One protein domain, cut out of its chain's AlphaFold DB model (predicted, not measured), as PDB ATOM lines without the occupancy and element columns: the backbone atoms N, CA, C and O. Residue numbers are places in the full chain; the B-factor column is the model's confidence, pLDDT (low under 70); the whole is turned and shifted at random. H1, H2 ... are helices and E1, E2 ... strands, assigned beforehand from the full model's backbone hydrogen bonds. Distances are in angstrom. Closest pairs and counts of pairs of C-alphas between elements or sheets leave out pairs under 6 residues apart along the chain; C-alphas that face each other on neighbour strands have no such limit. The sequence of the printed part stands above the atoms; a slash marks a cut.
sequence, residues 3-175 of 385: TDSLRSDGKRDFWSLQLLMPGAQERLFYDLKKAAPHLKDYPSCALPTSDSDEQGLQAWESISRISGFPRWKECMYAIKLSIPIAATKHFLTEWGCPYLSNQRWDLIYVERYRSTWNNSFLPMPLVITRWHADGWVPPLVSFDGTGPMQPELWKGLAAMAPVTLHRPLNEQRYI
ATOM      1  N   THR A   3      -7.750  53.309 -42.765       60.03
ATOM      2  CA  THR A   3      -8.015  54.730 -43.041       60.03
ATOM      3  C   THR A   3      -6.707  55.501 -43.178       60.03
ATOM      4  O   THR A   3      -5.762  55.206 -42.446       60.03
ATOM      5  N   ASP A   4      -6.665  56.494 -44.060       60.06
ATOM      6  CA  ASP A   4      -5.516  57.388 -44.247       60.06
ATOM      7  C   ASP A   4      -5.430  58.477 -43.162       60.06
ATOM      8  O   ASP A   4      -6.202  58.498 -42.190       60.06
ATOM      9  N   SER A   5      -4.447  59.372 -43.304       58.94
ATOM     10  CA  SER A   5      -4.302  60.566 -42.472       58.94
ATOM     11  C   SER A   5      -5.444  61.562 -42.708       58.94
ATOM     12  O   SER A   5      -6.095  61.582 -43.751       58.94
ATOM     13  N   LEU A   6      -5.722  62.397 -41.703       54.75
ATOM     14  CA  LEU A   6      -6.808  63.372 -41.776       54.75
ATOM     15  C   LEU A   6      -6.542  64.384 -42.900       54.75
ATOM     16  O   LEU A   6      -5.529  65.086 -42.886       54.75
ATOM     17  N   ARG A   7      -7.472  64.501 -43.849       60.00
ATOM     18  CA  ARG A   7      -7.401  65.522 -44.898       60.00
ATOM     19  C   ARG A   7      -7.714  66.903 -44.318       60.00
ATOM     20  O   ARG A   7      -8.306  67.036 -43.247       60.00
ATOM     21  N   SER A   8      -7.357  67.952 -45.058       55.84
ATOM     22  CA  SER A   8      -7.611  69.351 -44.674       55.84
ATOM     23  C   SER A   8      -9.097  69.683 -44.462       55.84
ATOM     24  O   SER A   8      -9.413  70.652 -43.780       55.84
ATOM     25  N   ASP A   9     -10.009  68.868 -45.005       60.28
ATOM     26  CA  ASP A   9     -11.463  68.957 -44.823       60.28
ATOM     27  C   ASP A   9     -11.986  68.169 -43.601       60.28
ATOM     28  O   ASP A   9     -13.198  68.068 -43.401       60.28
ATOM     29  N   GLY A  10     -11.091  67.598 -42.787       58.91
ATOM     30  CA  GLY A  10     -11.429  66.809 -41.603       58.91
ATOM     31  C   GLY A  10     -11.966  65.406 -41.908       58.91
ATOM     32  O   GLY A  10     -12.436  64.730 -40.992       58.91
ATOM     33  N   LYS A  11     -11.926  64.958 -43.169       60.59
ATOM     34  CA  LYS A  11     -12.382  63.623 -43.586       60.59
ATOM     35  C   LYS A  11     -11.205  62.663 -43.764       60.59
ATOM     36  O   LYS A  11     -10.065  63.089 -43.937       60.59
ATOM     37  N   ARG A  12     -11.504  61.361 -43.735       65.88
ATOM     38  CA  ARG A  12     -10.569  60.268 -44.035       65.88
ATOM     39  C   ARG A  12     -11.130  59.402 -45.149       65.88
ATOM     40  O   ARG A  12     -12.340  59.174 -45.207       65.88
ATOM     41  N   ASP A  13     -10.249  58.941 -46.014       69.44
ATOM     42  CA  ASP A  13     -10.535  57.933 -47.011       69.44
ATOM     43  C   ASP A  13     -10.472  56.535 -46.389       69.44
ATOM     44  O   ASP A  13      -9.862  56.293 -45.344       69.44
ATOM     45  N   PHE A  14     -11.181  55.608 -47.026       71.88
ATOM     46  CA  PHE A  14     -11.501  54.317 -46.452       71.88
ATOM     47  C   PHE A  14     -11.161  53.149 -47.391       71.88
ATOM     48  O   PHE A  14     -11.543  53.153 -48.562       71.88
ATOM     49  N   TRP A  15     -10.508  52.117 -46.844       77.56
ATOM     50  CA  TRP A  15     -10.187  50.878 -47.553       77.56
ATOM     51  C   TRP A  15     -10.625  49.642 -46.753       77.56
ATOM     52  O   TRP A  15     -10.237  49.444 -45.593       77.56
ATOM     53  N   SER A  16     -11.380  48.743 -47.390       80.00
ATOM     54  CA  SER A  16     -11.684  47.410 -46.855       80.00
ATOM     55  C   SER A  16     -11.213  46.313 -47.792       80.00
ATOM     56  O   SER A  16     -11.228  46.444 -49.013       80.00
ATOM     57  N   LEU A  17     -10.808  45.204 -47.184       83.75
ATOM     58  CA  LEU A  17     -10.460  43.988 -47.888       83.75
ATOM     59  C   LEU A  17     -11.400  42.888 -47.411       83.75
ATOM     60  O   LEU A  17     -11.461  42.595 -46.216       83.75
ATOM     61  N   GLN A  18     -12.141  42.316 -48.349       84.88
ATOM     62  CA  GLN A  18     -12.991  41.157 -48.149       84.88
ATOM     63  C   GLN A  18     -12.246  39.931 -48.675       84.88
ATOM     64  O   GLN A  18     -11.979  39.827 -49.871       84.88
ATOM     65  N   LEU A  19     -11.914  39.010 -47.777       85.50
ATOM     66  CA  LEU A  19     -11.332  37.712 -48.105       85.50
ATOM     67  C   LEU A  19     -11.770  36.653 -47.092       85.50
ATOM     68  O   LEU A  19     -12.204  36.986 -45.986       85.50
ATOM     69  N   LEU A  20     -11.628  35.384 -47.469       84.06
ATOM     70  CA  LEU A  20     -11.861  34.259 -46.572       84.06
ATOM     71  C   LEU A  20     -10.685  34.117 -45.596       84.06
ATOM     72  O   LEU A  20      -9.529  34.056 -46.007       84.06
ATOM     73  N   MET A  21     -10.978  34.101 -44.297       81.75
ATOM     74  CA  MET A  21      -9.979  34.142 -43.225       81.75
ATOM     75  C   MET A  21     -10.325  33.132 -42.133       81.75
ATOM     76  O   MET A  21     -11.513  32.869 -41.924       81.75
ATOM     77  N   PRO A  22      -9.331  32.598 -41.395       77.44
ATOM     78  CA  PRO A  22      -9.604  31.790 -40.214       77.44
ATOM     79  C   PRO A  22     -10.393  32.635 -39.207       77.44
ATOM     80  O   PRO A  22     -10.094  33.815 -39.035       77.44
ATOM     81  N   GLY A  23     -11.410  32.089 -38.548       70.31
ATOM     82  CA  GLY A  23     -12.136  32.839 -37.525       70.31
ATOM     83  C   GLY A  23     -13.501  32.263 -37.191       70.31
ATOM     84  O   GLY A  23     -14.010  31.378 -37.873       70.31
ATOM     85  N   ALA A  24     -14.093  32.791 -36.123       58.34
ATOM     86  CA  ALA A  24     -15.458  32.486 -35.728       58.34
ATOM     87  C   ALA A  24     -16.442  33.500 -36.325       58.34
ATOM     88  O   ALA A  24     -16.103  34.666 -36.544       58.34
ATOM     89  N   GLN A  25     -17.679  33.062 -36.557       59.19
ATOM     90  CA  GLN A  25     -18.770  33.949 -36.948       59.19
ATOM     91  C   GLN A  25     -19.008  34.998 -35.848       59.19
ATOM     92  O   GLN A  25     -18.864  34.701 -34.663       59.19
ATOM     93  N   GLU A  26     -19.379  36.220 -36.235       56.09
ATOM     94  CA  GLU A  26     -19.374  37.424 -35.384       56.09
ATOM     95  C   GLU A  26     -20.007  37.239 -33.990       56.09
ATOM     96  O   GLU A  26     -19.482  37.745 -32.999       56.09
ATOM     97  N   ARG A  27     -21.086  36.449 -33.885       55.44
ATOM     98  CA  ARG A  27     -21.796  36.191 -32.618       55.44
ATOM     99  C   ARG A  27     -20.975  35.429 -31.576       55.44
ATOM    100  O   ARG A  27     -21.249  35.572 -30.396       55.44
ATOM    101  N   LEU A  28     -19.993  34.637 -32.001       59.41
ATOM    102  CA  LEU A  28     -19.139  33.826 -31.125       59.41
ATOM    103  C   LEU A  28     -17.775  34.489 -30.871       59.41
ATOM    104  O   LEU A  28     -16.994  34.017 -30.051       59.41
ATOM    105  N   PHE A  29     -17.471  35.583 -31.576       64.75
ATOM    106  CA  PHE A  29     -16.143  36.194 -31.563       64.75
ATOM    107  C   PHE A  29     -15.770  36.782 -30.192       64.75
ATOM    108  O   PHE A  29     -14.622  36.663 -29.765       64.75
ATOM    109  N   TYR A  30     -16.730  37.386 -29.482       64.88
ATOM    110  CA  TYR A  30     -16.491  37.968 -28.155       64.88
ATOM    111  C   TYR A  30     -16.196  36.909 -27.087       64.88
ATOM    112  O   TYR A  30     -15.284  37.106 -26.286       64.88
ATOM    113  N   ASP A  31     -16.901  35.777 -27.116       64.44
ATOM    114  CA  ASP A  31     -16.774  34.719 -26.102       64.44
ATOM    115  C   ASP A  31     -15.494  33.880 -26.270       64.44
ATOM    116  O   ASP A  31     -14.986  33.292 -25.313       64.44
ATOM    117  N   LEU A  32     -14.944  33.827 -27.487       70.12
ATOM    118  CA  LEU A  32     -13.776  33.001 -27.822       70.12
ATOM    119  C   LEU A  32     -12.426  33.713 -27.620       70.12
ATOM    120  O   LEU A  32     -11.372  33.069 -27.663       70.12
ATOM    121  N   LYS A  33     -12.431  35.030 -27.394       75.50
ATOM    122  CA  LYS A  33     -11.228  35.856 -27.242       75.50
ATOM    123  C   LYS A  33     -10.658  35.780 -25.824       75.50
ATOM    124  O   LYS A  33     -11.384  35.918 -24.843       75.50
ATOM    125  N   LYS A  34      -9.333  35.650 -25.697       78.62
ATOM    126  CA  LYS A  34      -8.633  35.633 -24.398       78.62
ATOM    127  C   LYS A  34      -7.356  36.471 -24.429       78.62
ATOM    128  O   LYS A  34      -6.673  36.528 -25.451       78.62
ATOM    129  N   ALA A  35      -7.023  37.106 -23.304       83.06
ATOM    130  CA  ALA A  35      -5.719  37.740 -23.123       83.06
ATOM    131  C   ALA A  35      -4.608  36.682 -23.199       83.06
ATOM    132  O   ALA A  35      -4.785  35.551 -22.734       83.06
ATOM    133  N   ALA A  36      -3.477  37.041 -23.797       82.00
ATOM    134  CA  ALA A  36      -2.338  36.148 -23.949       82.00
ATOM    135  C   ALA A  36      -1.022  36.931 -23.842       82.00
ATOM    136  O   ALA A  36      -0.979  38.100 -24.227       82.00
ATOM    137  N   PRO A  37       0.054  36.318 -23.321       81.44
ATOM    138  CA  PRO A  37       1.355  36.966 -23.300       81.44
ATOM    139  C   PRO A  37       1.851  37.198 -24.728       81.44
ATOM    140  O   PRO A  37       1.635  36.382 -25.623       81.44
ATOM    141  N   HIS A  38       2.537  38.321 -24.923       81.06
ATOM    142  CA  HIS A  38       3.237  38.598 -26.168       81.06
ATOM    143  C   HIS A  38       4.498  37.717 -26.265       81.06
ATOM    144  O   HIS A  38       5.180  37.464 -25.270       81.06
ATOM    145  N   LEU A  39       4.764  37.198 -27.461       77.00
ATOM    146  CA  LEU A  39       5.862  36.292 -27.776       77.00
ATOM    147  C   LEU A  39       7.044  37.138 -28.236       77.00
ATOM    148  O   LEU A  39       6.922  37.892 -29.198       77.00
ATOM    149  N   LYS A  40       8.188  36.989 -27.560       70.94
ATOM    150  CA  LYS A  40       9.379  37.833 -27.768       70.94
ATOM    151  C   LYS A  40       9.899  37.840 -29.207       70.94
ATOM    152  O   LYS A  40      10.479  38.837 -29.618       70.94
ATOM    153  N   ASP A  41       9.662  36.766 -29.953       79.25
ATOM    154  CA  ASP A  41      10.175  36.594 -31.314       79.25
ATOM    155  C   ASP A  41       9.302  37.269 -32.388       79.25
ATOM    156  O   ASP A  41       9.683  37.295 -33.555       79.25
ATOM    157  N   TYR A  42       8.142  37.828 -32.017       79.50
ATOM    158  CA  TYR A  42       7.221  38.480 -32.953       79.50
ATOM    159  C   TYR A  42       7.040  39.964 -32.630       79.50
ATOM    160  O   TYR A  42       6.818  40.309 -31.476       79.50
ATOM    161  N   PRO A  43       7.061  40.878 -33.612       85.06
ATOM    162  CA  PRO A  43       6.842  42.299 -33.350       85.06
ATOM    163  C   PRO A  43       5.428  42.569 -32.808       85.06
ATOM    164  O   PRO A  43       4.454  41.912 -33.177       85.06
ATOM    165  N   SER A  44       5.303  43.542 -31.903       82.12
ATOM    166  CA  SER A  44       4.014  43.945 -31.324       82.12
ATOM    167  C   SER A  44       3.193  44.782 -32.309       82.12
ATOM    168  O   SER A  44       3.728  45.667 -32.974       82.12
ATOM    169  N   CYS A  45       1.881  44.537 -32.368       76.88
ATOM    170  CA  CYS A  45       0.932  45.372 -33.112       76.88
ATOM    171  C   CYS A  45       0.474  46.633 -32.354       76.88
ATOM    172  O   CYS A  45      -0.548  47.211 -32.714       76.88
ATOM    173  N   ALA A  46       1.141  47.033 -31.267       67.62
ATOM    174  CA  ALA A  46       0.814  48.285 -30.589       67.62
ATOM    175  C   ALA A  46       1.073  49.497 -31.508       67.62
ATOM    176  O   ALA A  46       2.017  49.471 -32.307       67.62
ATOM    177  N   LEU A  47       0.244  50.541 -31.355       59.88
ATOM    178  CA  LEU A  47       0.416  51.822 -32.042       59.88
ATOM    179  C   LEU A  47       1.841  52.328 -31.795       59.88
ATOM    180  O   LEU A  47       2.307  52.308 -30.649       59.88
ATOM    181  N   PRO A  48       2.554  52.748 -32.843       51.56
ATOM    182  CA  PRO A  48       3.900  53.246 -32.673       51.56
ATOM    183  C   PRO A  48       3.878  54.628 -31.986       51.56
ATOM    184  O   PRO A  48       2.884  55.352 -32.013       51.56
ATOM    185  N   THR A  49       4.960  54.983 -31.292       46.25
ATOM    186  CA  THR A  49       5.119  56.304 -30.654       46.25
ATOM    187  C   THR A  49       5.211  57.410 -31.712       46.25
ATOM    188  O   THR A  49       5.601  57.130 -32.842       46.25
ATOM    189  N   SER A  50       4.882  58.659 -31.354       47.12
ATOM    190  CA  SER A  50       4.711  59.818 -32.265       47.12
ATOM    191  C   SER A  50       5.801  60.036 -33.328       47.12
ATOM    192  O   SER A  50       5.525  60.608 -34.374       47.12
ATOM    193  N   ASP A  51       7.022  59.547 -33.111       39.41
ATOM    194  CA  ASP A  51       8.146  59.659 -34.059       39.41
ATOM    195  C   ASP A  51       8.036  58.719 -35.283       39.41
ATOM    196  O   ASP A  51       8.869  58.746 -36.183       39.41
ATOM    197  N   SER A  52       7.005  57.874 -35.333       49.34
ATOM    198  CA  SER A  52       6.709  56.934 -36.429       49.34
ATOM    199  C   SER A  52       5.688  57.453 -37.450       49.34
ATOM    200  O   SER A  52       5.469  56.809 -38.485       49.34
ATOM    201  N   ASP A  53       5.089  58.619 -37.189       50.84
ATOM    202  CA  ASP A  53       4.070  59.225 -38.050       50.84
ATOM    203  C   ASP A  53       4.628  59.566 -39.446       50.84
ATOM    204  O   ASP A  53       3.914  59.430 -40.438       50.84
ATOM    205  N   GLU A  54       5.921  59.901 -39.573       50.81
ATOM    206  CA  GLU A  54       6.569  60.145 -40.876       50.81
ATOM    207  C   GLU A  54       6.621  58.891 -41.766       50.81
ATOM    208  O   GLU A  54       6.347  58.964 -42.966       50.81
ATOM    209  N   GLN A  55       6.910  57.718 -41.193       54.38
ATOM    210  CA  GLN A  55       6.948  56.450 -41.937       54.38
ATOM    211  C   GLN A  55       5.540  55.955 -42.289       54.38
ATOM    212  O   GLN A  55       5.333  55.369 -43.358       54.38
ATOM    213  N   GLY A  56       4.561  56.220 -41.418       57.16
ATOM    214  CA  GLY A  56       3.145  55.980 -41.690       57.16
ATOM    215  C   GLY A  56       2.619  56.850 -42.834       57.16
ATOM    216  O   GLY A  56       1.936  56.339 -43.718       57.16
ATOM    217  N   LEU A  57       2.983  58.136 -42.869       57.81
ATOM    218  CA  LEU A  57       2.604  59.078 -43.930       57.81
ATOM    219  C   LEU A  57       3.230  58.715 -45.284       57.81
ATOM    220  O   LEU A  57       2.511  58.665 -46.282       57.81
ATOM    221  N   GLN A  58       4.520  58.356 -45.318       61.41
ATOM    222  CA  GLN A  58       5.181  57.869 -46.540       61.41
ATOM    223  C   GLN A  58       4.530  56.597 -47.104       61.41
ATOM    224  O   GLN A  58       4.505  56.382 -48.317       61.41
ATOM    225  N   ALA A  59       3.961  55.736 -46.251       61.28
ATOM    226  CA  ALA A  59       3.285  54.523 -46.710       61.28
ATOM    227  C   ALA A  59       2.044  54.820 -47.576       61.28
ATOM    228  O   ALA A  59       1.711  54.012 -48.448       61.28
ATOM    229  N   TRP A  60       1.404  55.981 -47.386       65.38
ATOM    230  CA  TRP A  60       0.232  56.418 -48.150       65.38
ATOM    231  C   TRP A  60       0.571  57.134 -49.461       65.38
ATOM    232  O   TRP A  60      -0.295  57.223 -50.324       65.38
ATOM    233  N   GLU A  61       1.816  57.564 -49.684       67.50
ATOM    234  CA  GLU A  61       2.217  58.258 -50.924       67.50
ATOM    235  C   GLU A  61       2.023  57.395 -52.184       67.50
ATOM    236  O   GLU A  61       1.748  57.902 -53.269       67.50
ATOM    237  N   SER A  62       2.122  56.071 -52.032       69.19
ATOM    238  CA  SER A  62       1.941  55.093 -53.117       69.19
ATOM    239  C   SER A  62       0.494  54.608 -53.303       69.19
ATOM    240  O   SER A  62       0.224  53.785 -54.183       69.19
ATOM    241  N   ILE A  63      -0.443  55.087 -52.477       74.94
ATOM    242  CA  ILE A  63      -1.828  54.609 -52.421       74.94
ATOM    243  C   ILE A  63      -2.759  55.774 -52.746       74.94
ATOM    244  O   ILE A  63      -2.746  56.809 -52.094       74.94
ATOM    245  N   SER A  64      -3.615  55.597 -53.747       74.81
ATOM    246  CA  SER A  64      -4.624  56.584 -54.124       74.81
ATOM    247  C   SER A  64      -6.042  56.054 -53.889       74.81
ATOM    248  O   SER A  64      -6.269  54.880 -53.579       74.81
ATOM    249  N   ARG A  65      -7.043  56.917 -54.098       75.25
ATOM    250  CA  ARG A  65      -8.466  56.532 -54.037       75.25
ATOM    251  C   ARG A  65      -8.880  55.515 -55.105       75.25
ATOM    252  O   ARG A  65      -9.938  54.903 -54.972       75.25
ATOM    253  N   ILE A  66      -8.076  55.364 -56.161       74.69
ATOM    254  CA  ILE A  66      -8.379  54.545 -57.345       74.69
ATOM    255  C   ILE A  66      -7.356  53.428 -57.596       74.69
ATOM    256  O   ILE A  66      -7.698  52.434 -58.233       74.69
ATOM    257  N   SER A  67      -6.126  53.554 -57.093       78.44
ATOM    258  CA  SER A  67      -5.000  52.659 -57.387       78.44
ATOM    259  C   SER A  67      -4.083  52.463 -56.175       78.44
ATOM    260  O   SER A  67      -4.140  53.222 -55.211       78.44
ATOM    261  N   GLY A  68      -3.237  51.432 -56.220       77.12
ATOM    262  CA  GLY A  68      -2.345  51.064 -55.119       77.12
ATOM    263  C   GLY A  68      -2.946  50.019 -54.176       77.12
ATOM    264  O   GLY A  68      -4.140  49.690 -54.242       77.12
ATOM    265  N   PHE A  69      -2.077  49.471 -53.326       77.44
ATOM    266  CA  PHE A  69      -2.406  48.462 -52.323       77.44
ATOM    267  C   PHE A  69      -1.873  48.893 -50.958       77.44
ATOM    268  O   PHE A  69      -0.670  49.130 -50.830       77.44
ATOM    269  N   PRO A  70      -2.742  48.967 -49.938       74.31
ATOM    270  CA  PRO A  70      -2.304  49.178 -48.571       74.31
ATOM    271  C   PRO A  70      -1.309  48.122 -48.097       74.31
ATOM    272  O   PRO A  70      -1.390  46.950 -48.475       74.31
ATOM    273  N   ARG A  71      -0.357  48.549 -47.263       74.19
ATOM    274  CA  ARG A  71       0.676  47.662 -46.723       74.19
ATOM    275  C   ARG A  71       0.093  46.702 -45.689       74.19
ATOM    276  O   ARG A  71      -0.794  47.053 -44.907       74.19
ATOM    277  N   TRP A  72       0.659  45.501 -45.679       80.06
ATOM    278  CA  TRP A  72       0.456  44.529 -44.617       80.06
ATOM    279  C   TRP A  72       1.534  44.707 -43.550       80.06
ATOM    280  O   TRP A  72       2.701  44.917 -43.882       80.06
ATOM    281  N   LYS A  73       1.144  44.630 -42.279       79.25
ATOM    282  CA  LYS A  73       2.050  44.696 -41.132       79.25
ATOM    283  C   LYS A  73       2.032  43.350 -40.429       79.25
ATOM    284  O   LYS A  73       1.040  42.987 -39.805       79.25
ATOM    285  N   GLU A  74       3.125  42.612 -40.542       82.06
ATOM    286  CA  GLU A  74       3.311  41.362 -39.811       82.06
ATOM    287  C   GLU A  74       3.613  41.692 -38.352       82.06
ATOM    288  O   GLU A  74       4.676  42.217 -38.031       82.06
ATOM    289  N   CYS A  75       2.642  41.464 -37.473       82.94
ATOM    290  CA  CYS A  75       2.767  41.716 -36.045       82.94
ATOM    291  C   CYS A  75       1.772  40.860 -35.255       82.94
ATOM    292  O   CYS A  75       0.869  40.240 -35.819       82.94
ATOM    293  N   MET A  76       1.929  40.848 -33.931       85.81
ATOM    294  CA  MET A  76       1.095  40.078 -33.018       85.81
ATOM    295  C   MET A  76       0.482  40.945 -31.908       85.81
ATOM    296  O   MET A  76       1.147  41.819 -31.345       85.81
ATOM    297  N   TYR A  77      -0.777  40.673 -31.552       83.12
ATOM    298  CA  TYR A  77      -1.434  41.269 -30.384       83.12
ATOM    299  C   TYR A  77      -1.244  40.392 -29.134       83.12
ATOM    300  O   TYR A  77      -1.069  39.181 -29.223       83.12
ATOM    301  N   ALA A  78      -1.349  40.986 -27.939       83.38
ATOM    302  CA  ALA A  78      -1.368  40.268 -26.651       83.38
ATOM    303  C   ALA A  78      -2.735  39.598 -26.371       83.38
ATOM    304  O   ALA A  78      -3.308  39.674 -25.279       83.38
ATOM    305  N   ILE A  79      -3.330  39.027 -27.416       82.56
ATOM    306  CA  ILE A  79      -4.700  38.527 -27.470       82.56
ATOM    307  C   ILE A  79      -4.710  37.334 -28.415       82.56
ATOM    308  O   ILE A  79      -4.080  37.376 -29.470       82.56
ATOM    309  N   LYS A  80      -5.474  36.301 -28.061       85.50
ATOM    310  CA  LYS A  80      -5.687  35.139 -28.919       85.50
ATOM    311  C   LYS A  80      -7.161  34.806 -29.111       85.50
ATOM    312  O   LYS A  80      -7.980  35.048 -28.220       85.50
ATOM    313  N   LEU A  81      -7.462  34.202 -30.254       86.56
ATOM    314  CA  LEU A  81      -8.736  33.574 -30.585       86.56
ATOM    315  C   LEU A  81      -8.506  32.072 -30.776       86.56
ATOM    316  O   LEU A  81      -7.636  31.678 -31.547       86.56
ATOM    317  N   SER A  82      -9.276  31.232 -30.087       86.25
ATOM    318  CA  SER A  82      -9.219  29.777 -30.272       86.25
ATOM    319  C   SER A  82     -10.359  29.325 -31.181       86.25
ATOM    320  O   SER A  82     -11.529  29.486 -30.840       86.25
ATOM    321  N   ILE A  83     -10.013  28.768 -32.338       85.00
ATOM    322  CA  ILE A  83     -10.945  28.277 -33.354       85.00
ATOM    323  C   ILE A  83     -10.953  26.744 -33.273       85.00
ATOM    324  O   ILE A  83      -9.908  26.134 -33.505       85.00
ATOM    325  N   PRO A  84     -12.082  26.099 -32.930       81.19
ATOM    326  CA  PRO A  84     -12.138  24.644 -32.852       81.19
ATOM    327  C   PRO A  84     -11.918  24.025 -34.235       81.19
ATOM    328  O   PRO A  84     -12.498  24.476 -35.224       81.19
ATOM    329  N   ILE A  85     -11.092  22.982 -34.302       78.69
ATOM    330  CA  ILE A  85     -10.922  22.189 -35.520       78.69
ATOM    331  C   ILE A  85     -12.020  21.123 -35.518       78.69
ATOM    332  O   ILE A  85     -12.118  20.327 -34.582       78.69
ATOM    333  N   ALA A  86     -12.868  21.138 -36.550       73.38
ATOM    334  CA  ALA A  86     -14.022  20.249 -36.651       73.38
ATOM    335  C   ALA A  86     -13.628  18.777 -36.447       73.38
ATOM    336  O   ALA A  86     -12.602  18.333 -36.955       73.38
ATOM    337  N   ALA A  87     -14.461  18.046 -35.698       70.75
ATOM    338  CA  ALA A  87     -14.287  16.623 -35.396       70.75
ATOM    339  C   ALA A  87     -12.982  16.250 -34.650       70.75
ATOM    340  O   ALA A  87     -12.606  15.083 -34.585       70.75
ATOM    341  N   THR A  88     -12.327  17.227 -34.011       75.94
ATOM    342  CA  THR A  88     -11.175  16.998 -33.127       75.94
ATOM    343  C   THR A  88     -11.346  17.729 -31.793       75.94
ATOM    344  O   THR A  88     -12.134  18.669 -31.679       75.94
ATOM    345  N   LYS A  89     -10.568  17.335 -30.778       81.75
ATOM    346  CA  LYS A  89     -10.435  18.083 -29.512       81.75
ATOM    347  C   LYS A  89      -9.474  19.281 -29.595       81.75
ATOM    348  O   LYS A  89      -9.285  19.981 -28.601       81.75
ATOM    349  N   HIS A  90      -8.844  19.480 -30.751       85.19
ATOM    350  CA  HIS A  90      -7.786  20.459 -30.971       85.19
ATOM    351  C   HIS A  90      -8.337  21.788 -31.494       85.19
ATOM    352  O   HIS A  90      -9.451  21.877 -32.020       85.19
ATOM    353  N   PHE A  91      -7.546  22.847 -31.348       85.81
ATOM    354  CA  PHE A  91      -7.926  24.185 -31.786       85.81
ATOM    355  C   PHE A  91      -6.786  24.888 -32.520       85.81
ATOM    356  O   PHE A  91      -5.614  24.825 -32.149       85.81
ATOM    357  N   LEU A  92      -7.151  25.635 -33.556       87.88
ATOM    358  CA  LEU A  92      -6.262  26.596 -34.181       87.88
ATOM    359  C   LEU A  92      -6.299  27.881 -33.353       87.88
ATOM    360  O   LEU A  92      -7.351  28.492 -33.176       87.88
ATOM    361  N   THR A  93      -5.155  28.290 -32.818       88.38
ATOM    362  CA  THR A  93      -5.029  29.556 -32.094       88.38
ATOM    363  C   THR A  93      -4.574  30.640 -33.046       88.38
ATOM    364  O   THR A  93      -3.547  30.497 -33.697       88.38
ATOM    365  N   GLU A  94      -5.308  31.738 -33.099       87.94
ATOM    366  CA  GLU A  94      -4.988  32.892 -33.922       87.94
ATOM    367  C   GLU A  94      -4.568  34.092 -33.061       87.94
ATOM    368  O   GLU A  94      -5.264  34.468 -32.117       87.94
ATOM    369  N   TRP A  95      -3.442  34.708 -33.409       85.56
ATOM    370  CA  TRP A  95      -2.744  35.745 -32.643       85.56
ATOM    371  C   TRP A  95      -2.761  37.129 -33.307       85.56
ATOM    372  O   TRP A  95      -2.464  38.143 -32.675       85.56
ATOM    373  N   GLY A  96      -3.139  37.194 -34.586       76.44
ATOM    374  CA  GLY A  96      -3.295  38.446 -35.336       76.44
ATOM    375  C   GLY A  96      -4.613  39.174 -35.044       76.44
ATOM    376  O   GLY A  96      -5.077  39.936 -35.885       76.44
ATOM    377  N   CYS A  97      -5.266  38.906 -33.910       68.88
ATOM    378  CA  CYS A  97      -6.710  39.079 -33.776       68.88
ATOM    379  C   CYS A  97      -7.123  40.393 -33.078       68.88
ATOM    380  O   CYS A  97      -7.000  40.515 -31.855       68.88
ATOM    381  N   PRO A  98      -7.707  41.355 -33.814       68.00
ATOM    382  CA  PRO A  98      -8.602  42.323 -33.204       68.00
ATOM    383  C   PRO A  98      -9.932  42.497 -33.952       68.00
ATOM    384  O   PRO A  98     -10.013  42.802 -35.143       68.00
ATOM    385  N   TYR A  99     -10.987  42.455 -33.147       63.19
ATOM    386  CA  TYR A  99     -12.120  43.365 -33.242       63.19
ATOM    387  C   TYR A  99     -12.470  43.801 -31.814       63.19
ATOM    388  O   TYR A  99     -12.673  42.970 -30.926       63.19
ATOM    389  N   LEU A 100     -12.441  45.108 -31.565       56.19
ATOM    390  CA  LEU A 100     -12.764  45.728 -30.282       56.19
ATOM    391  C   LEU A 100     -13.752  46.843 -30.587       56.19
ATOM    392  O   LEU A 100     -13.349  47.869 -31.137       56.19
ATOM    393  N   SER A 101     -15.025  46.653 -30.226       54.53
ATOM    394  CA  SER A 101     -16.015  47.736 -30.237       54.53
ATOM    395  C   SER A 101     -15.410  49.008 -29.646       54.53
ATOM    396  O   SER A 101     -15.526  50.053 -30.265       54.53
ATOM    397  N   ASN A 102     -14.666  48.903 -28.541       48.72
ATOM    398  CA  ASN A 102     -14.000  50.031 -27.895       48.72
ATOM    399  C   ASN A 102     -12.919  50.709 -28.746       48.72
ATOM    400  O   ASN A 102     -12.865  51.919 -28.706       48.72
ATOM    401  N   GLN A 103     -12.128  50.021 -29.581       49.16
ATOM    402  CA  GLN A 103     -11.191  50.723 -30.484       49.16
ATOM    403  C   GLN A 103     -11.926  51.472 -31.599       49.16
ATOM    404  O   GLN A 103     -11.531  52.572 -31.975       49.16
ATOM    405  N   ARG A 104     -13.027  50.899 -32.105       52.31
ATOM    406  CA  ARG A 104     -13.936  51.604 -33.016       52.31
ATOM    407  C   ARG A 104     -14.586  52.803 -32.313       52.31
ATOM    408  O   ARG A 104     -14.664  53.870 -32.904       52.31
ATOM    409  N   TRP A 105     -15.037  52.645 -31.069       49.62
ATOM    410  CA  TRP A 105     -15.619  53.720 -30.262       49.62
ATOM    411  C   TRP A 105     -14.581  54.797 -29.910       49.62
ATOM    412  O   TRP A 105     -14.883  55.967 -30.079       49.62
ATOM    413  N   ASP A 106     -13.362  54.442 -29.514       49.62
ATOM    414  CA  ASP A 106     -12.301  55.373 -29.116       49.62
ATOM    415  C   ASP A 106     -11.817  56.217 -30.306       49.62
ATOM    416  O   ASP A 106     -11.655  57.428 -30.172       49.62
ATOM    417  N   LEU A 107     -11.691  55.630 -31.503       51.91
ATOM    418  CA  LEU A 107     -11.360  56.371 -32.732       51.91
ATOM    419  C   LEU A 107     -12.520  57.239 -33.256       51.91
ATOM    420  O   LEU A 107     -12.282  58.286 -33.860       51.91
ATOM    421  N   ILE A 108     -13.775  56.822 -33.048       51.91
ATOM    422  CA  ILE A 108     -14.953  57.606 -33.463       51.91
ATOM    423  C   ILE A 108     -15.263  58.729 -32.452       51.91
ATOM    424  O   ILE A 108     -15.708  59.804 -32.860       51.91
ATOM    425  N   TYR A 109     -15.041  58.507 -31.150       47.53
ATOM    426  CA  TYR A 109     -15.569  59.362 -30.076       47.53
ATOM    427  C   TYR A 109     -14.531  59.963 -29.112       47.53
ATOM    428  O   TYR A 109     -14.852  60.981 -28.497       47.53
ATOM    429  N   VAL A 110     -13.334  59.383 -28.944       44.09
ATOM    430  CA  VAL A 110     -12.373  59.780 -27.886       44.09
ATOM    431  C   VAL A 110     -11.133  60.482 -28.441       44.09
ATOM    432  O   VAL A 110     -10.649  61.435 -27.827       44.09
ATOM    433  N   GLU A 111     -10.625  60.082 -29.609       46.00
ATOM    434  CA  GLU A 111      -9.529  60.814 -30.241       46.00
ATOM    435  C   GLU A 111      -9.959  62.231 -30.650       46.00
ATOM    436  O   GLU A 111     -11.088  62.489 -31.068       46.00
ATOM    437  N   ARG A 112      -9.011  63.175 -30.570       41.78
ATOM    438  CA  ARG A 112      -9.155  64.619 -30.860       41.78
ATOM    439  C   ARG A 112      -9.656  64.940 -32.284       41.78
ATOM    440  O   ARG A 112      -9.848  66.105 -32.625       41.78
ATOM    441  N   TYR A 113      -9.872  63.912 -33.095       45.53
ATOM    442  CA  TYR A 113     -10.347  63.933 -34.462       45.53
ATOM    443  C   TYR A 113     -11.734  63.285 -34.497       45.53
ATOM    444  O   TYR A 113     -11.850  62.066 -34.574       45.53
ATOM    445  N   ARG A 114     -12.797  64.099 -34.448       42.03
ATOM    446  CA  ARG A 114     -14.187  63.654 -34.661       42.03
ATOM    447  C   ARG A 114     -14.342  63.092 -36.076       42.03
ATOM    448  O   ARG A 114     -14.774  63.797 -36.988       42.03
ATOM    449  N   SER A 115     -13.964  61.838 -36.279       48.56
ATOM    450  CA  SER A 115     -14.152  61.159 -37.550       48.56
ATOM    451  C   SER A 115     -15.623  60.743 -37.648       48.56
ATOM    452  O   SER A 115     -16.119  59.895 -36.911       48.56
ATOM    453  N   THR A 116     -16.374  61.406 -38.529       45.56
ATOM    454  CA  THR A 116     -17.771  61.048 -38.805       45.56
ATOM    455  C   THR A 116     -17.790  59.763 -39.623       45.56
ATOM    456  O   THR A 116     -17.744  59.763 -40.849       45.56
ATOM    457  N   TRP A 117     -17.796  58.636 -38.917       51.97
ATOM    458  CA  TRP A 117     -17.895  57.312 -39.510       51.97
ATOM    459  C   TRP A 117     -19.273  57.100 -40.143       51.97
ATOM    460  O   TRP A 117     -20.294  57.223 -39.463       51.97
ATOM    461  N   ASN A 118     -19.316  56.715 -41.421       50.91
ATOM    462  CA  ASN A 118     -20.558  56.343 -42.091       50.91
ATOM    463  C   ASN A 118     -20.502  54.885 -42.570       50.91
ATOM    464  O   ASN A 118     -19.729  54.538 -43.460       50.91
ATOM    465  N   ASN A 119     -21.354  54.030 -41.995       53.69
ATOM    466  CA  ASN A 119     -21.479  52.622 -42.390       53.69
ATOM    467  C   ASN A 119     -21.988  52.442 -43.831       53.69
ATOM    468  O   ASN A 119     -21.888  51.339 -44.356       53.69
ATOM    469  N   SER A 120     -22.514  53.488 -44.482       51.62
ATOM    470  CA  SER A 120     -23.055  53.405 -45.846       51.62
ATOM    471  C   SER A 120     -22.017  53.059 -46.921       51.62
ATOM    472  O   SER A 120     -22.402  52.725 -48.034       51.62
ATOM    473  N   PHE A 121     -20.718  53.163 -46.618       50.94
ATOM    474  CA  PHE A 121     -19.635  52.757 -47.525       50.94
ATOM    475  C   PHE A 121     -19.341  51.252 -47.486       50.94
ATOM    476  O   PHE A 121     -18.558  50.762 -48.295       50.94
ATOM    477  N   LEU A 122     -19.958  50.510 -46.561       56.94
ATOM    478  CA  LEU A 122     -19.915  49.053 -46.561       56.94
ATOM    479  C   LEU A 122     -21.129  48.526 -47.328       56.94
ATOM    480  O   LEU A 122     -22.257  48.882 -46.976       56.94
ATOM    481  N   PRO A 123     -20.938  47.671 -48.345       52.06
ATOM    482  CA  PRO A 123     -22.057  47.026 -49.013       52.06
ATOM    483  C   PRO A 123     -22.838  46.197 -47.991       52.06
ATOM    484  O   PRO A 123     -22.295  45.265 -47.400       52.06
ATOM    485  N   MET A 124     -24.114  46.507 -47.768       46.56
ATOM    486  CA  MET A 124     -24.998  45.614 -47.014       46.56
ATOM    487  C   MET A 124     -25.081  44.278 -47.779       46.56
ATOM    488  O   MET A 124     -25.278  44.319 -48.995       46.56
ATOM    489  N   PRO A 125     -24.915  43.101 -47.142       53.53
ATOM    490  CA  PRO A 125     -24.975  42.806 -45.704       53.53
ATOM    491  C   PRO A 125     -23.608  42.622 -45.003       53.53
ATOM    492  O   PRO A 125     -23.543  41.967 -43.964       53.53
ATOM    493  N   LEU A 126     -22.504  43.131 -45.557       61.25
ATOM    494  CA  LEU A 126     -21.158  42.871 -45.034       61.25
ATOM    495  C   LEU A 126     -20.926  43.569 -43.685       61.25
ATOM    496  O   LEU A 126     -21.008  44.793 -43.579       61.25
ATOM    497  N   VAL A 127     -20.588  42.781 -42.659       65.50
ATOM    498  CA  VAL A 127     -20.208  43.278 -41.330       65.50
ATOM    499  C   VAL A 127     -18.692  43.197 -41.155       65.50
ATOM    500  O   VAL A 127     -18.045  42.252 -41.606       65.50
ATOM    501  N   ILE A 128     -18.107  44.212 -40.516       70.06
ATOM    502  CA  ILE A 128     -16.670  44.257 -40.233       70.06
ATOM    503  C   ILE A 128     -16.351  43.212 -39.167       70.06
ATOM    504  O   ILE A 128     -16.754  43.356 -38.018       70.06
ATOM    505  N   THR A 129     -15.562  42.207 -39.529       71.81
ATOM    506  CA  THR A 129     -15.120  41.169 -38.589       71.81
ATOM    507  C   THR A 129     -13.797  41.501 -37.908       71.81
ATOM    508  O   THR A 129     -13.499  40.929 -36.865       71.81
ATOM    509  N   ARG A 130     -12.983  42.397 -38.491       76.50
ATOM    510  CA  ARG A 130     -11.640  42.752 -37.999       76.50
ATOM    511  C   ARG A 130     -11.293  44.215 -38.263       76.50
ATOM    512  O   ARG A 130     -11.491  44.711 -39.377       76.50
ATOM    513  N   TRP A 131     -10.722  44.890 -37.265       73.69
ATOM    514  CA  TRP A 131     -10.292  46.291 -37.361       73.69
ATOM    515  C   TRP A 131      -8.904  46.493 -36.761       73.69
ATOM    516  O   TRP A 131      -8.666  46.114 -35.621       73.69
ATOM    517  N   HIS A 132      -8.030  47.165 -37.508       72.94
ATOM    518  CA  HIS A 132      -6.661  47.465 -37.110       72.94
ATOM    519  C   HIS A 132      -6.371  48.937 -37.389       72.94
ATOM    520  O   HIS A 132      -6.734  49.433 -38.456       72.94
ATOM    521  N   ALA A 133      -5.713  49.619 -36.454       63.47
ATOM    522  CA  ALA A 133      -5.297  51.008 -36.643       63.47
ATOM    523  C   ALA A 133      -4.014  51.136 -37.498       63.47
ATOM    524  O   ALA A 133      -3.840  52.132 -38.188       63.47
ATOM    525  N   ASP A 134      -3.159  50.105 -37.506       61.84
ATOM    526  CA  ASP A 134      -1.759  50.172 -37.970       61.84
ATOM    527  C   ASP A 134      -1.466  49.509 -39.330       61.84
ATOM    528  O   ASP A 134      -0.326  49.133 -39.606       61.84
ATOM    529  N   GLY A 135      -2.471  49.284 -40.175       72.25
ATOM    530  CA  GLY A 135      -2.303  48.479 -41.396       72.25
ATOM    531  C   GLY A 135      -3.208  47.254 -41.434       72.25
ATOM    532  O   GLY A 135      -3.929  46.954 -40.483       72.25
ATOM    533  N   TRP A 136      -3.179  46.516 -42.541       78.69
ATOM    534  CA  TRP A 136      -3.754  45.175 -42.550       78.69
ATOM    535  C   TRP A 136      -2.792  44.238 -41.834       78.69
ATOM    536  O   TRP A 136      -1.641  44.105 -42.237       78.69
ATOM    537  N   VAL A 137      -3.254  43.593 -40.770       82.69
ATOM    538  CA  VAL A 137      -2.449  42.600 -40.059       82.69
ATOM    539  C   VAL A 137      -2.894  41.218 -40.533       82.69
ATOM    540  O   VAL A 137      -4.091  40.910 -40.461       82.69
ATOM    541  N   PRO A 138      -1.977  40.390 -41.058       86.44
ATOM    542  CA  PRO A 138      -2.306  39.031 -41.437       86.44
ATOM    543  C   PRO A 138      -2.572  38.185 -40.182       86.44
ATOM    544  O   PRO A 138      -2.020  38.449 -39.111       86.44
ATOM    545  N   PRO A 139      -3.417  37.152 -40.281       86.25
ATOM    546  CA  PRO A 139      -3.672  36.259 -39.168       86.25
ATOM    547  C   PRO A 139      -2.435  35.382 -38.955       86.25
ATOM    548  O   PRO A 139      -2.010  34.633 -39.834       86.25
ATOM    549  N   LEU A 140      -1.868  35.462 -37.759       88.12
ATOM    550  CA  LEU A 140      -0.822  34.551 -37.315       88.12
ATOM    551  C   LEU A 140      -1.481  33.381 -36.590       88.12
ATOM    552  O   LEU A 140      -2.193  33.614 -35.615       88.12
ATOM    553  N   VAL A 141      -1.270  32.146 -37.041       88.88
ATOM    554  CA  VAL A 141      -1.927  30.970 -36.451       88.88
ATOM    555  C   VAL A 141      -0.929  29.963 -35.893       88.88
ATOM    556  O   VAL A 141       0.168  29.808 -36.420       88.88
ATOM    557  N   SER A 142      -1.305  29.266 -34.824       89.50
ATOM    558  CA  SER A 142      -0.549  28.149 -34.260       89.50
ATOM    559  C   SER A 142      -1.468  27.032 -33.779       89.50
ATOM    560  O   SER A 142      -2.622  27.254 -33.412       89.50
ATOM    561  N   PHE A 143      -0.951  25.807 -33.781       88.50
ATOM    562  CA  PHE A 143      -1.685  24.631 -33.323       88.50
ATOM    563  C   PHE A 143      -1.728  24.583 -31.789       88.50
ATOM    564  O   PHE A 143      -0.685  24.709 -31.149       88.50
ATOM    565  N   ASP A 144      -2.923  24.473 -31.200       86.56
ATOM    566  CA  ASP A 144      -3.187  24.452 -29.748       86.56
ATOM    567  C   ASP A 144      -2.552  25.602 -28.937       86.56
ATOM    568  O   ASP A 144      -2.468  25.574 -27.708       86.56
ATOM    569  N   GLY A 145      -2.093  26.658 -29.612       82.62
ATOM    570  CA  GLY A 145      -1.415  27.791 -28.985       82.62
ATOM    571  C   GLY A 145       0.019  27.503 -28.530       82.62
ATOM    572  O   GLY A 145       0.669  28.415 -28.028       82.62
ATOM    573  N   THR A 146       0.520  26.281 -28.711       83.25
ATOM    574  CA  THR A 146       1.874  25.848 -28.312       83.25
ATOM    575  C   THR A 146       2.722  25.381 -29.492       83.25
ATOM    576  O   THR A 146       3.946  25.343 -29.387       83.25
ATOM    577  N   GLY A 147       2.086  25.033 -30.611       83.38
ATOM    578  CA  GLY A 147       2.756  24.616 -31.833       83.38
ATOM    579  C   GLY A 147       3.524  25.749 -32.525       83.38
ATOM    580  O   GLY A 147       3.389  26.922 -32.158       83.38
ATOM    581  N   PRO A 148       4.310  25.408 -33.563       86.00
ATOM    582  CA  PRO A 148       5.045  26.392 -34.345       86.00
ATOM    583  C   PRO A 148       4.086  27.398 -34.985       86.00
ATOM    584  O   PRO A 148       2.973  27.055 -35.399       86.00
ATOM    585  N   MET A 149       4.537  28.645 -35.063       86.12
ATOM    586  CA  MET A 149       3.791  29.725 -35.699       86.12
ATOM    587  C   MET A 149       3.768  29.534 -37.215       86.12
ATOM    588  O   MET A 149       4.784  29.210 -37.825       86.12
ATOM    589  N   GLN A 150       2.600  29.746 -37.814       87.88
ATOM    590  CA  GLN A 150       2.341  29.559 -39.237       87.88
ATOM    591  C   GLN A 150       1.819  30.879 -39.835       87.88
ATOM    592  O   GLN A 150       0.604  31.084 -39.902       87.88
ATOM    593  N   PRO A 151       2.706  31.801 -40.258       86.19
ATOM    594  CA  PRO A 151       2.309  33.112 -40.791       86.19
ATOM    595  C   PRO A 151       1.696  33.040 -42.198       86.19
ATOM    596  O   PRO A 151       1.038  33.978 -42.638       86.19
ATOM    597  N   GLU A 152       1.879  31.921 -42.897       87.94
ATOM    598  CA  GLU A 152       1.517  31.757 -44.309       87.94
ATOM    599  C   GLU A 152       0.226  30.953 -44.522       87.94
ATOM    600  O   GLU A 152      -0.389  31.031 -45.585       87.94
ATOM    601  N   LEU A 153      -0.217  30.190 -43.514       87.56
ATOM    602  CA  LEU A 153      -1.289  29.196 -43.657       87.56
ATOM    603  C   LEU A 153      -2.613  29.808 -44.144       87.56
ATOM    604  O   LEU A 153      -3.352  29.194 -44.914       87.56
ATOM    605  N   TRP A 154      -2.897  31.046 -43.743       87.56
ATOM    606  CA  TRP A 154      -4.111  31.760 -44.131       87.56
ATOM    607  C   TRP A 154      -4.180  32.104 -45.618       87.56
ATOM    608  O   TRP A 154      -5.282  32.270 -46.136       87.56
ATOM    609  N   LYS A 155      -3.039  32.193 -46.315       89.81
ATOM    610  CA  LYS A 155      -3.001  32.538 -47.744       89.81
ATOM    611  C   LYS A 155      -3.702  31.474 -48.586       89.81
ATOM    612  O   LYS A 155      -4.381  31.816 -49.550       89.81
ATOM    613  N   GLY A 156      -3.589  30.202 -48.189       88.75
ATOM    614  CA  GLY A 156      -4.317  29.096 -48.813       88.75
ATOM    615  C   GLY A 156      -5.829  29.276 -48.706       88.75
ATOM    616  O   GLY A 156      -6.531  29.203 -49.708       88.75
ATOM    617  N   LEU A 157      -6.315  29.604 -47.506       87.19
ATOM    618  CA  LEU A 157      -7.736  29.844 -47.261       87.19
ATOM    619  C   LEU A 157      -8.247  31.089 -48.003       87.19
ATOM    620  O   LEU A 157      -9.302  31.041 -48.628       87.19
ATOM    621  N   ALA A 158      -7.478  32.179 -47.994       88.81
ATOM    622  CA  ALA A 158      -7.811  33.404 -48.716       88.81
ATOM    623  C   ALA A 158      -7.949  33.180 -50.227       88.81
ATOM    624  O   ALA A 158      -8.777  33.826 -50.861       88.81
ATOM    625  N   ALA A 159      -7.167  32.253 -50.789       90.00
ATOM    626  CA  ALA A 159      -7.214  31.897 -52.200       90.00
ATOM    627  C   ALA A 159      -8.385  31.000 -52.591       90.00
ATOM    628  O   ALA A 159      -8.656  30.887 -53.778       90.00
ATOM    629  N   MET A 160      -9.113  30.407 -51.644       86.19
ATOM    630  CA  MET A 160     -10.297  29.607 -51.971       86.19
ATOM    631  C   MET A 160     -11.473  30.460 -52.454       86.19
ATOM    632  O   MET A 160     -12.390  29.917 -53.054       86.19
ATOM    633  N   ALA A 161     -11.461  31.776 -52.210       86.06
ATOM    634  CA  ALA A 161     -12.540  32.694 -52.561       86.06
ATOM    635  C   ALA A 161     -12.022  33.940 -53.296       86.06
ATOM    636  O   ALA A 161     -10.875  34.344 -53.092       86.06
ATOM    637  N   PRO A 162     -12.855  34.610 -54.116       87.19
ATOM    638  CA  PRO A 162     -12.498  35.897 -54.693       87.19
ATOM    639  C   PRO A 162     -12.216  36.929 -53.597       87.19
ATOM    640  O   PRO A 162     -13.014  37.121 -52.678       87.19
ATOM    641  N   VAL A 163     -11.095  37.630 -53.730       88.56
ATOM    642  CA  VAL A 163     -10.707  38.706 -52.820       88.56
ATOM    643  C   VAL A 163     -11.208  40.022 -53.389       88.56
ATOM    644  O   VAL A 163     -10.897  40.370 -54.528       88.56
ATOM    645  N   THR A 164     -11.965  40.778 -52.603       86.56
ATOM    646  CA  THR A 164     -12.502  42.075 -53.030       86.56
ATOM    647  C   THR A 164     -11.863  43.194 -52.224       86.56
ATOM    648  O   THR A 164     -11.909  43.200 -50.997       86.56
ATOM    649  N   LEU A 165     -11.250  44.146 -52.920       86.25
ATOM    650  CA  LEU A 165     -10.708  45.367 -52.341       86.25
ATOM    651  C   LEU A 165     -11.657  46.520 -52.645       86.25
ATOM    652  O   LEU A 165     -11.758  46.964 -53.791       86.25
ATOM    653  N   HIS A 166     -12.310  47.029 -51.608       82.19
ATOM    654  CA  HIS A 166     -13.083  48.257 -51.704       82.19
ATOM    655  C   HIS A 166     -12.181  49.437 -51.359       82.19
ATOM    656  O   HIS A 166     -11.559  49.492 -50.296       82.19
ATOM    657  N   ARG A 167     -12.108  50.373 -52.296       79.62
ATOM    658  CA  ARG A 167     -11.424  51.659 -52.186       79.62
ATOM    659  C   ARG A 167     -12.476  52.766 -52.050       79.62
ATOM    660  O   ARG A 167     -13.652  52.520 -52.319       79.62
ATOM    661  N   PRO A 168     -12.067  54.005 -51.735       74.69
ATOM    662  CA  PRO A 168     -13.005  55.114 -51.572       74.69
ATOM    663  C   PRO A 168     -13.866  55.385 -52.812       74.69
ATOM    664  O   PRO A 168     -15.023  55.768 -52.682       74.69
ATOM    665  N   LEU A 169     -13.298  55.210 -54.012       75.31
ATOM    666  CA  LEU A 169     -13.954  55.546 -55.284       75.31
ATOM    667  C   LEU A 169     -14.053  54.365 -56.258       75.31
ATOM    668  O   LEU A 169     -14.485  54.556 -57.392       75.31
ATOM    669  N   ASN A 170     -13.616  53.166 -55.866       77.31
ATOM    670  CA  ASN A 170     -13.627  52.002 -56.748       77.31
ATOM    671  C   ASN A 170     -13.665  50.686 -55.960       77.31
ATOM    672  O   ASN A 170     -13.110  50.590 -54.870       77.31
ATOM    673  N   GLU A 171     -14.233  49.645 -56.551       82.94
ATOM    674  CA  GLU A 171     -14.119  48.266 -56.084       82.94
ATOM    675  C   GLU A 171     -13.301  47.472 -57.098       82.94
ATOM    676  O   GLU A 171     -13.492  47.599 -58.306       82.94
ATOM    677  N   GLN A 172     -12.388  46.632 -56.618       86.44
ATOM    678  CA  GLN A 172     -11.678  45.708 -57.489       86.44
ATOM    679  C   GLN A 172     -11.682  44.306 -56.908       86.44
ATOM    680  O   GLN A 172     -11.317  44.094 -55.751       86.44
ATOM    681  N   ARG A 173     -12.074  43.349 -57.746       88.69
ATOM    682  CA  ARG A 173     -12.060  41.925 -57.428       88.69
ATOM    683  C   ARG A 173     -10.818  41.274 -58.010       88.69
ATOM    684  O   ARG A 173     -10.452  41.540 -59.153       88.69
ATOM    685  N   TYR A 174     -10.198  40.412 -57.219       88.88
ATOM    686  CA  TYR A 174      -9.008  39.658 -57.571       88.88
ATOM    687  C   TYR A 174      -9.263  38.175 -57.350       88.88
ATOM    688  O   TYR A 174      -9.791  37.761 -56.317       88.88
ATOM    689  N   ILE A 175      -8.835  37.372 -58.317       88.94
ATOM    690  CA  ILE A 175      -8.711  35.930 -58.150       88.94
ATOM    691  C   ILE A 175      -7.261  35.686 -57.770       88.94
ATOM    692  O   ILE A 175      -6.352  35.907 -58.573       88.94
TER     693      ILE A 175
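This is residues 3 to 175 of the 385 residues of the protein "GP41 domain-containing protein" of Bos indicus x Bos taurus (UniProt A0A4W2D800). What is the picture? There is little regular structure: two small antiparallel sheets, E2-E3-E4-E5 and E1-E6-E7, are apart from each other, the chain passing between them through H1 and again through H4, with H2 and H3 away from both sheets and long loops at residues 36 to 49, 61 to 78 and 110 to 140. How large is it? The 173 printed residues, 63 in four named helices and seven named strands, are of mixed class and compact, radius of gyration of the C-alphas 16.9 A, spans 53 by 36 by 28 A.

Which elements follow? E1 14 to 18, H1 26 to 32, E2 33 to 35, H2 50 to 60 (16.9 A), E3 79 to 84 (16.6 A), E4 91 to 94, H3 101 to 109, E5 141 to 143, H4 153 to 159, E6 163 to 166, E7 171 to 174. Where does E1 begin? C-alpha 14 is at (-11.501, 54.317, -46.452).

Which atoms pair? Within hydrogen-bond range are N 16 and O 166 of E1 and E6, 3.0 A, and N 83 and O 92 of the hairpin E3 and E4, 2.8 A. And the helices? H1 only grazes its sheet; the others are on neither. O i to N i+4 pairs are within range throughout H3, 4 of 7 in H2, 2 of 3 in H4 and 1 of 3 in H1, which has 2 of 4 at i+3.

Is it cut? The printed part has no cut; the links E2 to H2, H2 to E3 and H3 to E5 are long. Where is confidence low? It is under 70 in 69 residues, among them 97 to 127.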